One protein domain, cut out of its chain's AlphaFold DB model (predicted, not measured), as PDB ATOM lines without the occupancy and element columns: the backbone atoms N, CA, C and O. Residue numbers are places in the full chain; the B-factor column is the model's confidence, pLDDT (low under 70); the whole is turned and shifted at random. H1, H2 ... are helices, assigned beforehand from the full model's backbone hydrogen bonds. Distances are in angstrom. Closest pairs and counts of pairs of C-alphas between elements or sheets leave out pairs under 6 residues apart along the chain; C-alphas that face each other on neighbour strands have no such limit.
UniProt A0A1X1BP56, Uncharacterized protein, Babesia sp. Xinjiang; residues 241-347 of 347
ATOM      1  N   ILE A 241     157.270 139.836 178.254       93.31
ATOM      2  CA  ILE A 241     156.058 140.055 179.060       93.31
ATOM      3  C   ILE A 241     155.213 138.778 179.114       93.31
ATOM      4  O   ILE A 241     154.760 138.392 180.189       93.31
ATOM      5  N   ALA A 242     155.023 138.088 177.987       91.19
ATOM      6  CA  ALA A 242     154.250 136.849 177.930       91.19
ATOM      7  C   ALA A 242     154.877 135.705 178.751       91.19
ATOM      8  O   ALA A 242     154.144 134.851 179.255       91.19
ATOM      9  N   ALA A 243     156.204 135.699 178.918       90.94
ATOM     10  CA  ALA A 243     156.938 134.713 179.711       90.94
ATOM     11  C   ALA A 243     157.120 135.110 181.193       90.94
ATOM     12  O   ALA A 243     157.340 134.230 182.026       90.94
ATOM     13  N   ALA A 244     156.970 136.392 181.539       89.69
ATOM     14  CA  ALA A 244     157.262 136.942 182.866       89.69
ATOM     15  C   ALA A 244     156.538 136.219 184.012       89.69
ATOM     16  O   ALA A 244     155.392 135.788 183.886       89.69
ATOM     17  N   THR A 245     157.160 136.107 185.174       87.38
ATOM     18  CA  THR A 245     156.499 135.616 186.388       87.38
ATOM     19  C   THR A 245     155.473 136.624 186.912       87.38
ATOM     20  O   THR A 245     155.549 137.823 186.636       87.38
ATOM     21  N   TYR A 246     154.541 136.164 187.756       85.00
ATOM     22  CA  TYR A 246     153.571 137.047 188.420       85.00
ATOM     23  C   TYR A 246     154.262 138.216 189.150       85.00
ATOM     24  O   TYR A 246     153.781 139.350 189.129       85.00
ATOM     25  N   ALA A 247     155.398 137.948 189.800       81.88
ATOM     26  CA  ALA A 247     156.133 138.939 190.577       81.88
ATOM     27  C   ALA A 247     156.817 139.992 189.698       81.88
ATOM     28  O   ALA A 247     156.754 141.178 190.025       81.88
ATOM     29  N   GLU A 248     157.420 139.581 188.581       87.38
ATOM     30  CA  GLU A 248     157.978 140.501 187.586       87.38
ATOM     31  C   GLU A 248     156.893 141.396 187.004       87.38
ATOM     32  O   GLU A 248     157.023 142.619 187.036       87.38
ATOM     33  N   THR A 249     155.786 140.804 186.548       90.50
ATOM     34  CA  THR A 249     154.654 141.552 185.992       90.50
ATOM     35  C   THR A 249     154.107 142.569 186.996       90.50
ATOM     36  O   THR A 249     153.910 143.735 186.650       90.50
ATOM     37  N   LEU A 250     153.910 142.165 188.257       89.50
ATOM     38  CA  LEU A 250     153.425 143.064 189.303       89.50
ATOM     39  C   LEU A 250     154.450 144.149 189.663       89.50
ATOM     40  O   LEU A 250     154.063 145.285 189.920       89.50
ATOM     41  N   SER A 251     155.749 143.838 189.639       87.88
ATOM     42  CA  SER A 251     156.812 144.831 189.829       87.88
ATOM     43  C   SER A 251     156.752 145.917 188.750       87.88
ATOM     44  O   SER A 251     156.740 147.102 189.076       87.88
ATOM     45  N   VAL A 252     156.619 145.534 187.473       90.62
ATOM     46  CA  VAL A 252     156.483 146.488 186.359       90.62
ATOM     47  C   VAL A 252     155.236 147.359 186.524       90.62
ATOM     48  O   VAL A 252     155.331 148.582 186.440       90.62
ATOM     49  N   LEU A 253     154.083 146.754 186.827       91.19
ATOM     50  CA  LEU A 253     152.836 147.486 187.067       91.19
ATOM     51  C   LEU A 253     152.952 148.468 188.242       91.19
ATOM     52  O   LEU A 253     152.487 149.602 188.128       91.19
ATOM     53  N   ARG A 254     153.618 148.075 189.336       88.56
ATOM     54  CA  ARG A 254     153.903 148.952 190.482       88.56
ATOM     55  C   ARG A 254     154.739 150.158 190.069       88.56
ATOM     56  O   ARG A 254     154.440 151.281 190.470       88.56
ATOM     57  N   TYR A 255     155.784 149.948 189.272       86.56
ATOM     58  CA  TYR A 255     156.584 151.063 188.773       86.56
ATOM     59  C   TYR A 255     155.723 152.024 187.950       86.56
ATOM     60  O   TYR A 255     155.713 153.215 188.251       86.56
ATOM     61  N   ILE A 256     154.928 151.528 186.995       87.75
ATOM     62  CA  ILE A 256     154.026 152.377 186.195       87.75
ATOM     63  C   ILE A 256     153.046 153.145 187.100       87.75
ATOM     64  O   ILE A 256     152.856 154.348 186.917       87.75
ATOM     65  N   TYR A 257     152.488 152.478 188.117       87.75
ATOM     66  CA  TYR A 257     151.602 153.084 189.115       87.75
ATOM     67  C   TYR A 257     152.263 154.279 189.827       87.75
ATOM     68  O   TYR A 257     151.667 155.352 189.923       87.75
ATOM     69  N   HIS A 258     153.511 154.145 190.288       86.50
ATOM     70  CA  HIS A 258     154.187 155.228 191.015       86.50
ATOM     71  C   HIS A 258     154.664 156.372 190.121       86.50
ATOM     72  O   HIS A 258     154.676 157.517 190.580       86.50
ATOM     73  N   MET A 259     155.018 156.077 188.867       81.69
ATOM     74  CA  MET A 259     155.478 157.066 187.888       81.69
ATOM     75  C   MET A 259     154.406 158.093 187.528       81.69
ATOM     76  O   MET A 259     154.748 159.196 187.102       81.69
ATOM     77  N   ARG A 260     153.118 157.745 187.676       71.56
ATOM     78  CA  ARG A 260     151.980 158.576 187.237       71.56
ATOM     79  C   ARG A 260     152.078 159.001 185.759       71.56
ATOM     80  O   ARG A 260     151.511 160.015 185.364       71.56
ATOM     81  N   HIS A 261     152.803 158.232 184.942       65.50
ATOM     82  CA  HIS A 261     152.973 158.478 183.511       65.50
ATOM     83  C   HIS A 261     151.988 157.634 182.698       65.50
ATOM     84  O   HIS A 261     151.708 156.485 183.043       65.50
ATOM     85  N   ASN A 262     151.535 158.154 181.557       57.31
ATOM     86  CA  ASN A 262     150.631 157.460 180.634       57.31
ATOM     87  C   ASN A 262     151.359 156.398 179.786       57.31
ATOM     88  O   ASN A 262     151.308 156.434 178.560       57.31
ATOM     89  N   GLN A 263     152.062 155.450 180.408       64.44
ATOM     90  CA  GLN A 263     152.580 154.264 179.706       64.44
ATOM     91  C   GLN A 263     151.473 153.215 179.563       64.44
ATOM     92  O   GLN A 263     151.514 152.143 180.158       64.44
ATOM     93  N   GLN A 264     150.443 153.570 178.793       71.50
ATOM     94  CA  GLN A 264     149.232 152.763 178.618       71.50
ATOM     95  C   GLN A 264     149.439 151.583 177.655       71.50
ATOM     96  O   GLN A 264     148.731 150.586 177.762       71.50
ATOM     97  N   THR A 265     150.446 151.660 176.777       77.06
ATOM     98  CA  THR A 265     150.694 150.719 175.670       77.06
ATOM     99  C   THR A 265     150.760 149.258 176.109       77.06
ATOM    100  O   THR A 265     150.173 148.394 175.468       77.06
ATOM    101  N   HIS A 266     151.431 148.977 177.228       88.88
ATOM    102  CA  HIS A 266     151.652 147.606 177.697       88.88
ATOM    103  C   HIS A 266     150.739 147.201 178.860       88.88
ATOM    104  O   HIS A 266     150.828 146.067 179.330       88.88
ATOM    105  N   LEU A 267     149.838 148.079 179.328       89.94
ATOM    106  CA  LEU A 267     148.962 147.764 180.465       89.94
ATOM    107  C   LEU A 267     148.094 146.539 180.180       89.94
ATOM    108  O   LEU A 267     148.002 145.656 181.030       89.94
ATOM    109  N   GLN A 268     147.516 146.440 178.979       90.38
ATOM    110  CA  GLN A 268     146.721 145.276 178.592       90.38
ATOM    111  C   GLN A 268     147.543 143.985 178.685       90.38
ATOM    112  O   GLN A 268     147.124 143.053 179.363       90.38
ATOM    113  N   GLN A 269     148.730 143.942 178.071       92.06
ATOM    114  CA  GLN A 269     149.607 142.763 178.061       92.06
ATOM    115  C   GLN A 269     150.052 142.362 179.473       92.06
ATOM    116  O   GLN A 269     149.986 141.184 179.831       92.06
ATOM    117  N   LEU A 270     150.437 143.337 180.303       93.50
ATOM    118  CA  LEU A 270     150.823 143.111 181.695       93.50
ATOM    119  C   LEU A 270     149.653 142.549 182.514       93.50
ATOM    120  O   LEU A 270     149.815 141.554 183.215       93.50
ATOM    121  N   PHE A 271     148.452 143.119 182.400       92.69
ATOM    122  CA  PHE A 271     147.284 142.602 183.115       92.69
ATOM    123  C   PHE A 271     146.824 141.235 182.597       92.69
ATOM    124  O   PHE A 271     146.468 140.381 183.410       92.69
ATOM    125  N   THR A 272     146.898 140.976 181.288       90.94
ATOM    126  CA  THR A 272     146.671 139.639 180.714       90.94
ATOM    127  C   THR A 272     147.617 138.624 181.338       90.94
ATOM    128  O   THR A 272     147.179 137.576 181.818       90.94
ATOM    129  N   ARG A 273     148.916 138.950 181.395       91.50
ATOM    130  CA  ARG A 273     149.912 138.060 181.989       91.50
ATOM    131  C   ARG A 273     149.660 137.827 183.476       91.50
ATOM    132  O   ARG A 273     149.744 136.689 183.941       91.50
ATOM    133  N   LEU A 274     149.312 138.881 184.210       89.25
ATOM    134  CA  LEU A 274     148.995 138.797 185.632       89.25
ATOM    135  C   LEU A 274     147.800 137.866 185.880       89.25
ATOM    136  O   LEU A 274     147.859 137.021 186.769       89.25
ATOM    137  N   CYS A 275     146.754 137.958 185.049       87.38
ATOM    138  CA  CYS A 275     145.583 137.079 185.104       87.38
ATOM    139  C   CYS A 275     145.943 135.613 184.805       87.38
ATOM    140  O   CYS A 275     145.511 134.713 185.530       87.38
ATOM    141  N   ALA A 276     146.781 135.377 183.791       85.00
ATOM    142  CA  ALA A 276     147.235 134.042 183.394       85.00
ATOM    143  C   ALA A 276     148.120 133.354 184.451       85.00
ATOM    144  O   ALA A 276     148.210 132.130 184.486       85.00
ATOM    145  N   THR A 277     148.758 134.127 185.333       80.75
ATOM    146  CA  THR A 277     149.689 133.621 186.357       80.75
ATOM    147  C   THR A 277     149.135 133.701 187.784       80.75
ATOM    148  O   THR A 277     149.861 133.453 188.747       80.75
ATOM    149  N   THR A 278     147.838 133.987 187.955       65.19
ATOM    150  CA  THR A 278     147.175 134.153 189.269       65.19
ATOM    151  C   THR A 278     147.385 132.984 190.237       65.19
ATOM    152  O   THR A 278     147.523 133.208 191.442       65.19
ATOM    153  N   GLY A 279     147.501 131.749 189.740       65.94
ATOM    154  CA  GLY A 279     147.798 130.560 190.551       65.94
ATOM    155  C   GLY A 279     149.164 130.576 191.258       65.94
ATOM    156  O   GLY A 279     149.363 129.832 192.214       65.94
ATOM    157  N   GLN A 280     150.088 131.447 190.844       72.06
ATOM    158  CA  GLN A 280     151.430 131.609 191.424       72.06
ATOM    159  C   GLN A 280     151.521 132.802 192.397       72.06
ATOM    160  O   GLN A 280     152.611 133.182 192.826       72.06
ATOM    161  N   SER A 281     150.385 133.413 192.749       69.75
ATOM    162  CA  SER A 281     150.318 134.651 193.532       69.75
ATOM    163  C   SER A 281     150.002 134.432 195.016       69.75
ATOM    164  O   SER A 281     149.353 133.467 195.426       69.75
ATOM    165  N   THR A 282     150.427 135.374 195.861       72.38
ATOM    166  CA  THR A 282     150.084 135.391 197.294       72.38
ATOM    167  C   THR A 282     148.835 136.242 197.551       72.38
ATOM    168  O   THR A 282     148.431 137.044 196.712       72.38
ATOM    169  N   ARG A 283     148.214 136.140 198.738       74.69
ATOM    170  CA  ARG A 283     147.091 137.029 199.120       74.69
ATOM    171  C   ARG A 283     147.464 138.515 199.043       74.69
ATOM    172  O   ARG A 283     146.636 139.312 198.626       74.69
ATOM    173  N   MET A 284     148.689 138.883 199.422       72.19
ATOM    174  CA  MET A 284     149.121 140.283 199.353       72.19
ATOM    175  C   MET A 284     149.400 140.727 197.925       72.19
ATOM    176  O   MET A 284     148.954 141.797 197.546       72.19
ATOM    177  N   CYS A 285     150.058 139.892 197.117       77.81
ATOM    178  CA  CYS A 285     150.305 140.218 195.712       77.81
ATOM    179  C   CYS A 285     148.986 140.374 194.935       77.81
ATOM    180  O   CYS A 285     148.901 141.163 194.003       77.81
ATOM    181  N   ARG A 286     147.932 139.650 195.334       81.31
ATOM    182  CA  ARG A 286     146.572 139.846 194.811       81.31
ATOM    183  C   ARG A 286     145.928 141.133 195.315       81.31
ATOM    184  O   ARG A 286     145.300 141.827 194.527       81.31
ATOM    185  N   ALA A 287     146.071 141.460 196.600       83.44
ATOM    186  CA  ALA A 287     145.570 142.724 197.139       83.44
ATOM    187  C   ALA A 287     146.206 143.916 196.406       83.44
ATOM    188  O   ALA A 287     145.494 144.761 195.883       83.44
ATOM    189  N   GLU A 288     147.529 143.899 196.251       85.06
ATOM    190  CA  GLU A 288     148.267 144.918 195.510       85.06
ATOM    191  C   GLU A 288     147.891 144.961 194.023       85.06
ATOM    192  O   GLU A 288     147.717 146.040 193.462       85.06
ATOM    193  N   ALA A 289     147.723 143.804 193.377       89.50
ATOM    194  CA  ALA A 289     147.265 143.742 191.991       89.50
ATOM    195  C   ALA A 289     145.880 144.379 191.813       89.50
ATOM    196  O   ALA A 289     145.667 145.108 190.847       89.50
ATOM    197  N   ASN A 290     144.954 144.143 192.750       91.06
ATOM    198  CA  ASN A 290     143.639 144.782 192.740       91.06
ATOM    199  C   ASN A 290     143.736 146.288 193.017       91.06
ATOM    200  O   ASN A 290     143.100 147.058 192.311       91.06
ATOM    201  N   GLU A 291     144.549 146.726 193.982       89.88
ATOM    202  CA  GLU A 291     144.770 148.159 194.239       89.88
ATOM    203  C   GLU A 291     145.346 148.872 193.007       89.88
ATOM    204  O   GLU A 291     144.913 149.969 192.648       89.88
ATOM    205  N   THR A 292     146.287 148.218 192.324       90.50
ATOM    206  CA  THR A 292     146.910 148.712 191.093       90.50
ATOM    207  C   THR A 292     145.901 148.758 189.941       90.50
ATOM    208  O   THR A 292     145.832 149.751 189.218       90.50
ATOM    209  N   LEU A 293     145.065 147.724 189.795       92.62
ATOM    210  CA  LEU A 293     143.969 147.682 188.824       92.62
ATOM    211  C   LEU A 293     142.949 148.803 189.073       92.62
ATOM    212  O   LEU A 293     142.635 149.565 188.160       92.62
ATOM    213  N   ASP A 294     142.480 148.941 190.313       92.06
ATOM    214  CA  ASP A 294     141.509 149.957 190.725       92.06
ATOM    215  C   ASP A 294     142.075 151.377 190.545       92.06
ATOM    216  O   ASP A 294     141.338 152.323 190.261       92.06
ATOM    217  N   HIS A 295     143.391 151.558 190.685       89.31
ATOM    218  CA  HIS A 295     144.046 152.812 190.329       89.31
ATOM    219  C   HIS A 295     143.972 153.097 188.829       89.31
ATOM    220  O   HIS A 295     143.497 154.165 188.452       89.31
ATOM    221  N   PHE A 296     144.400 152.168 187.970       89.44
ATOM    222  CA  PHE A 296     144.398 152.410 186.524       89.44
ATOM    223  C   PHE A 296     142.988 152.589 185.955       89.44
ATOM    224  O   PHE A 296     142.803 153.449 185.098       89.44
ATOM    225  N   ILE A 297     141.986 151.870 186.476       90.44
ATOM    226  CA  ILE A 297     140.571 152.096 186.137       90.44
ATOM    227  C   ILE A 297     140.174 153.541 186.455       90.44
ATOM    228  O   ILE A 297     139.685 154.245 185.574       90.44
ATOM    229  N   ARG A 298     140.441 154.021 187.679       88.25
ATOM    230  CA  ARG A 298     140.120 155.405 188.075       88.25
ATOM    231  C   ARG A 298     140.862 156.440 187.230       88.25
ATOM    232  O   ARG A 298     140.274 157.445 186.842       88.25
ATOM    233  N   THR A 299     142.134 156.195 186.924       83.56
ATOM    234  CA  THR A 299     142.952 157.089 186.094       83.56
ATOM    235  C   THR A 299     142.408 157.183 184.667       83.56
ATOM    236  O   THR A 299     142.324 158.284 184.127       83.56
ATOM    237  N   LEU A 300     141.985 156.061 184.073       83.12
ATOM    238  CA  LEU A 300     141.385 156.026 182.734       83.12
ATOM    239  C   LEU A 300     139.964 156.607 182.694       83.12
ATOM    240  O   LEU A 300     139.576 157.150 181.668       83.12
ATOM    241  N   GLN A 301     139.206 156.525 183.792       83.56
ATOM    242  CA  GLN A 301     137.877 157.139 183.923       83.56
ATOM    243  C   GLN A 301     137.922 158.658 184.132       83.56
ATOM    244  O   GLN A 301     136.912 159.337 183.947       83.56
ATOM    245  N   SER A 302     139.058 159.207 184.567       74.38
ATOM    246  CA  SER A 302     139.173 160.638 184.844       74.38
ATOM    247  C   SER A 302     138.989 161.462 183.559       74.38
ATOM    248  O   SER A 302     139.634 161.167 182.550       74.38
ATOM    249  N   PRO A 303     138.205 162.559 183.576       58.25
ATOM    250  CA  PRO A 303     137.980 163.416 182.406       58.25
ATOM    251  C   PRO A 303     139.268 164.053 181.848       58.25
ATOM    252  O   PRO A 303     139.316 164.470 180.693       58.25
ATOM    253  N   HIS A 304     140.349 164.084 182.638       54.59
ATOM    254  CA  HIS A 304     141.678 164.510 182.189       54.59
ATOM    255  C   HIS A 304     142.417 163.440 181.360       54.59
ATOM    256  O   HIS A 304     143.313 163.788 180.592       54.59
ATOM    257  N   GLY A 305     142.023 162.165 181.455       48.53
ATOM    258  CA  GLY A 305     142.542 161.059 180.641       48.53
ATOM    259  C   GLY A 305     142.038 161.055 179.191       48.53
ATOM    260  O   GLY A 305     142.648 160.420 178.333       48.53
ATOM    261  N   HIS A 306     140.974 161.815 178.901       43.81
ATOM    262  CA  HIS A 306     140.293 161.877 177.599       43.81
ATOM    263  C   HIS A 306     140.711 163.058 176.702       43.81
ATOM    264  O   HIS A 306     140.201 163.209 175.594       43.81
ATOM    265  N   LYS A 307     141.653 163.913 177.131       44.41
ATOM    266  CA  LYS A 307     142.024 165.147 176.399       44.41
ATOM    267  C   LYS A 307     142.879 164.937 175.130       44.41
ATOM    268  O   LYS A 307     143.443 165.899 174.616       44.41
ATOM    269  N   ARG A 308     142.986 163.719 174.588       49.56
ATOM    270  CA  ARG A 308     143.647 163.458 173.294       49.56
ATOM    271  C   ARG A 308     142.654 162.796 172.337       49.56
ATOM    272  O   ARG A 308     142.322 161.626 172.474       49.56
ATOM    273  N   VAL A 309     142.202 163.567 171.349       40.62
ATOM    274  CA  VAL A 309     141.100 163.256 170.414       40.62
ATOM    275  C   VAL A 309     141.337 161.991 169.557       40.62
ATOM    276  O   VAL A 309     140.392 161.444 169.005       40.62
ATOM    277  N   HIS A 310     142.563 161.452 169.509       43.56
ATOM    278  CA  HIS A 310     142.890 160.192 168.815       43.56
ATOM    279  C   HIS A 310     143.212 159.002 169.739       43.56
ATOM    280  O   HIS A 310     143.445 157.903 169.250       43.56
ATOM    281  N   SER A 311     143.207 159.180 171.068       54.06
ATOM    282  CA  SER A 311     143.444 158.090 172.032       54.06
ATOM    283  C   SER A 311     142.172 157.594 172.726       54.06
ATOM    284  O   SER A 311     142.261 156.737 173.604       54.06
ATOM    285  N   ASN A 312     140.998 158.138 172.389       62.25
ATOM    286  CA  ASN A 312     139.761 157.835 173.111       62.25
ATOM    287  C   ASN A 312     139.305 156.379 172.939       62.25
ATOM    288  O   ASN A 312     138.915 155.769 173.931       62.25
ATOM    289  N   ASP A 313     139.432 155.792 171.746       65.88
ATOM    290  CA  ASP A 313     138.956 154.423 171.498       65.88
ATOM    291  C   ASP A 313     139.868 153.360 172.121       65.88
ATOM    292  O   ASP A 313     139.387 152.434 172.772       65.88
ATOM    293  N   ILE A 314     141.191 153.532 172.017       71.56
ATOM    294  CA  ILE A 314     142.174 152.630 172.642       71.56
ATOM    295  C   ILE A 314     142.055 152.688 174.171       71.56
ATOM    296  O   ILE A 314     142.043 151.651 174.834       71.56
ATOM    297  N   ASN A 315     141.902 153.888 174.743       77.56
ATOM    298  CA  ASN A 315     141.737 154.045 176.190       77.56
ATOM    299  C   ASN A 315     140.401 153.487 176.681       77.56
ATOM    300  O   ASN A 315     140.352 152.928 177.776       77.56
ATOM    301  N   LYS A 316     139.339 153.595 175.876       83.25
ATOM    302  CA  LYS A 316     138.037 152.997 176.177       83.25
ATOM    303  C   LYS A 316     138.105 151.470 176.149       83.25
ATOM    304  O   LYS A 316     137.676 150.848 177.115       83.25
ATOM    305  N   ALA A 317     138.711 150.876 175.120       85.12
ATOM    306  CA  ALA A 317     138.903 149.429 175.034       85.12
ATOM    307  C   ALA A 317     139.753 148.893 176.199       85.12
ATOM    308  O   ALA A 317     139.392 147.902 176.835       85.12
ATOM    309  N   LEU A 318     140.846 149.586 176.541       88.38
ATOM    310  CA  LEU A 318     141.658 149.252 177.710       88.38
ATOM    311  C   LEU A 318     140.847 149.368 179.008       88.38
ATOM    312  O   LEU A 318     140.900 148.470 179.844       88.38
ATOM    313  N   LEU A 319     140.080 150.444 179.190       89.88
ATOM    314  CA  LEU A 319     139.237 150.633 180.371       89.88
ATOM    315  C   LEU A 319     138.193 149.515 180.509       89.88
ATOM    316  O   LEU A 319     138.058 148.939 181.590       89.88
ATOM    317  N   GLU A 320     137.484 149.182 179.431       88.88
ATOM    318  CA  GLU A 320     136.512 148.085 179.397       88.88
ATOM    319  C   GLU A 320     137.171 146.748 179.748       88.88
ATOM    320  O   GLU A 320     136.642 145.996 180.572       88.88
ATOM    321  N   TYR A 321     138.367 146.492 179.213       91.00
ATOM    322  CA  TYR A 321     139.162 145.314 179.541       91.00
ATOM    323  C   TYR A 321     139.515 145.241 181.036       91.00
ATOM    324  O   TYR A 321     139.266 144.221 181.687       91.00
ATOM    325  N   LEU A 322     140.031 146.330 181.620       91.19
ATOM    326  CA  LEU A 322     140.382 146.388 183.044       91.19
ATOM    327  C   LEU A 322     139.149 146.226 183.951       91.19
ATOM    328  O   LEU A 322     139.201 145.497 184.946       91.19
ATOM    329  N   ILE A 323     138.014 146.837 183.592       91.19
ATOM    330  CA  ILE A 323     136.731 146.634 184.285       91.19
ATOM    331  C   ILE A 323     136.290 145.168 184.183       91.19
ATOM    332  O   ILE A 323     135.819 144.599 185.171       91.19
ATOM    333  N   GLY A 324     136.468 144.535 183.021       88.75
ATOM    334  CA  GLY A 324     136.197 143.113 182.805       88.75
ATOM    335  C   GLY A 324     136.997 142.220 183.756       88.75
ATOM    336  O   GLY A 324     136.416 141.377 184.450       88.75
ATOM    337  N   ILE A 325     138.306 142.464 183.884       88.88
ATOM    338  CA  ILE A 325     139.161 141.782 184.869       88.88
ATOM    339  C   ILE A 325     138.595 141.972 186.277       88.88
ATOM    340  O   ILE A 325     138.398 140.989 187.000       88.88
ATOM    341  N   ARG A 326     138.277 143.216 186.659       90.31
ATOM    342  CA  ARG A 326     137.782 143.535 188.002       90.31
ATOM    343  C   ARG A 326     136.473 142.817 188.336       90.31
ATOM    344  O   ARG A 326     136.342 142.295 189.443       90.31
ATOM    345  N   ARG A 327     135.533 142.768 187.385       87.88
ATOM    346  CA  ARG A 327     134.222 142.102 187.517       87.88
ATOM    347  C   ARG A 327     134.338 140.582 187.571       87.88
ATOM    348  O   ARG A 327     133.649 139.953 188.365       87.88
ATOM    349  N   SER A 328     135.225 139.991 186.770       86.62
ATOM    350  CA  SER A 328     135.424 138.534 186.732       86.62
ATOM    351  C   SER A 328     135.975 137.955 188.045       86.62
ATOM    352  O   SER A 328     135.880 136.748 188.296       86.62
ATOM    353  N   GLY A 329     136.609 138.806 188.861       81.81
ATOM    354  CA  GLY A 329     137.299 138.401 190.078       81.81
ATOM    355  C   GLY A 329     138.489 137.476 189.821       81.81
ATOM    356  O   GLY A 329     138.933 136.813 190.756       81.81
ATOM    357  N   VAL A 330     139.016 137.400 188.591       83.94
ATOM    358  CA  VAL A 330     140.103 136.475 188.226       83.94
ATOM    359  C   VAL A 330     141.355 136.683 189.084       83.94
ATOM    360  O   VAL A 330     141.922 135.708 189.562       83.94
ATOM    361  N   LEU A 331     141.707 137.934 189.406       84.00
ATOM    362  CA  LEU A 331     142.825 138.258 190.305       84.00
ATOM    363  C   LEU A 331     142.583 137.824 191.759       84.00
ATOM    364  O   LEU A 331     143.527 137.734 192.537       84.00
ATOM    365  N   ASN A 332     141.335 137.538 192.139       79.31
ATOM    366  CA  ASN A 332     140.983 137.026 193.463       79.31
ATOM    367  C   ASN A 332     140.987 135.496 193.513       79.31
ATOM    368  O   ASN A 332     141.133 134.933 194.600       79.31
ATOM    369  N   ARG A 333     140.871 134.813 192.363       69.94
ATOM    370  CA  ARG A 333     140.918 133.349 192.289       69.94
ATOM    371  C   ARG A 333     142.311 132.889 192.703       69.94
ATOM    372  O   ARG A 333     143.321 133.324 192.161       69.94
ATOM    373  N   GLY A 334     142.367 132.087 193.758       59.34
ATOM    374  CA  GLY A 334     143.621 131.571 194.289       59.34
ATOM    375  C   GLY A 334     143.846 130.140 193.850       59.34
ATOM    376  O   GLY A 334     142.900 129.363 193.763       59.34
ATOM    377  N   HIS A 335     145.112 129.764 193.711       47.03
ATOM    378  CA  HIS A 335     145.495 128.420 194.107       47.03
ATOM    379  C   HIS A 335     145.328 128.333 195.632       47.03
ATOM    380  O   HIS A 335     145.767 129.238 196.354       47.03
ATOM    381  N   VAL A 336     144.734 127.254 196.147       40.25
ATOM    382  CA  VAL A 336     144.863 126.878 197.564       40.25
ATOM    383  C   VAL A 336     146.290 126.368 197.751       40.25
ATOM    384  O   VAL A 336     146.554 125.186 197.911       40.25
ATOM    385  N   SER A 337     147.273 127.254 197.600       38.19
ATOM    386  CA  SER A 337     148.613 126.968 198.078       38.19
ATOM    387  C   SER A 337     148.543 127.075 199.594       38.19
ATOM    388  O   SER A 337     148.447 128.170 200.151       38.19
ATOM    389  N   SER A 338     148.629 125.936 200.274       34.81
ATOM    390  CA  SER A 338     148.907 125.839 201.711       34.81
ATOM    391  C   SER A 338     150.259 126.477 202.097       34.81
ATOM    392  O   SER A 338     150.638 126.494 203.272       34.81
ATOM    393  N   HIS A 339     151.003 127.052 201.139       36.56
ATOM    394  CA  HIS A 339     152.319 127.636 201.332       36.56
ATOM    395  C   HIS A 339     152.490 129.054 200.760       36.56
ATOM    396  O   HIS A 339     152.622 129.264 199.561       36.56
ATOM    397  N   ARG A 340     152.592 129.987 201.721       41.59
ATOM    398  CA  ARG A 340     153.701 130.935 201.967       41.59
ATOM    399  C   ARG A 340     154.085 131.939 200.863       41.59
ATOM    400  O   ARG A 340     154.148 131.659 199.679       41.59
ATOM    401  N   TRP A 341     154.373 133.147 201.342       43.03
ATOM    402  CA  TRP A 341     154.704 134.352 200.591       43.03
ATOM    403  C   TRP A 341     155.958 134.151 199.729       43.03
ATOM    404  O   TRP A 341     156.964 133.667 200.244       43.03
ATOM    405  N   ASN A 342     155.889 134.552 198.461       37.50
ATOM    406  CA  ASN A 342     157.024 134.722 197.565       37.50
ATOM    407  C   ASN A 342     156.857 136.073 196.860       37.50
ATOM    408  O   ASN A 342     156.070 136.176 195.923       37.50
ATOM    409  N   TYR A 343     157.602 137.087 197.289       37.66
ATOM    410  CA  TYR A 343     158.293 137.898 196.294       37.66
ATOM    411  C   TYR A 343     159.594 137.143 196.016       37.66
ATOM    412  O   TYR A 343     160.417 137.048 196.927       37.66
ATOM    413  N   PRO A 344     159.780 136.498 194.851       34.75
ATOM    414  CA  PRO A 344     161.120 136.113 194.456       34.75
ATOM    415  C   PRO A 344     161.943 137.402 194.358       34.75
ATOM    416  O   PRO A 344     161.601 138.311 193.602       34.75
ATOM    417  N   VAL A 345     162.993 137.486 195.173       31.86
ATOM    418  CA  VAL A 345     164.105 138.403 194.933       31.86
ATOM    419  C   VAL A 345     164.704 137.945 193.609       31.86
ATOM    420  O   VAL A 345     165.263 136.849 193.540       31.86
ATOM    421  N   MET A 346     164.482 138.715 192.547       32.38
ATOM    422  CA  MET A 346     165.242 138.529 191.319       32.38
ATOM    423  C   MET A 346     166.567 139.250 191.518       32.38
ATOM    424  O   MET A 346     166.567 140.449 191.795       32.38
ATOM    425  N   PHE A 347     167.646 138.473 191.477       33.34
ATOM    426  CA  PHE A 347     168.986 138.987 191.232       33.34
ATOM    427  C   PHE A 347     169.200 139.036 189.730       33.34
ATOM    428  O   PHE A 347     168.737 138.072 189.072       33.34
TER     429      PHE A 347
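Overview. This is residues 241 to 347 of the 347 residues of an uncharacterized protein of Babesia sp. Xinjiang (UniProt A0A1X1BP56). Four helices, H1, H2, H3 and H5, form an up-and-down bundle, each running against the one before it, with short H4 at one end and a tail, residues 329 to 347, leaving from the other. The 107 printed residues have five named helices, H1 to H5 in order, and no named strand: all helix. The whole is compact, with a radius of gyration of the C-alphas of 14.2 A, and spans 48 by 31 by 21 A.

Along the chain. H1, residues 246 to 259, begins at C-alpha (153.571, 137.047, 188.420) and measures 20.1 A. H2 is residues 267 to 276, 14.1 A; H3, 283 to 301, 26.8 A; H4, 303 to 306, 5.6 A. H5, 312 to 328, 24.0 A, ends at C-alpha (135.424, 138.534, 186.732).

Arrangement. H1 and H2 touch as a hairpin, closest C-alphas Tyr 246 and Leu 274, 5.6 A. H1 touches H3 at a steep tilt of 41 degrees, closest C-alphas Tyr 257 and Thr 292, 6.7 A. H5 touches H3, closest C-alphas Leu 319 and Ile 297, 6.1 A, and, with residues 318 to 325 alone, H2, closest C-alphas Leu 318 and Gln 268, 6.5 A. H1 and H5 are apart. Every O i to N i+4 pair is within hydrogen-bond range in H1, H2, H3 and H5; H4 is too short for one.

Size, cuts and confidence. The printed part has no cut and no long link. Residues 303 to 313 and 333 to 347 are among those with pLDDT under 70.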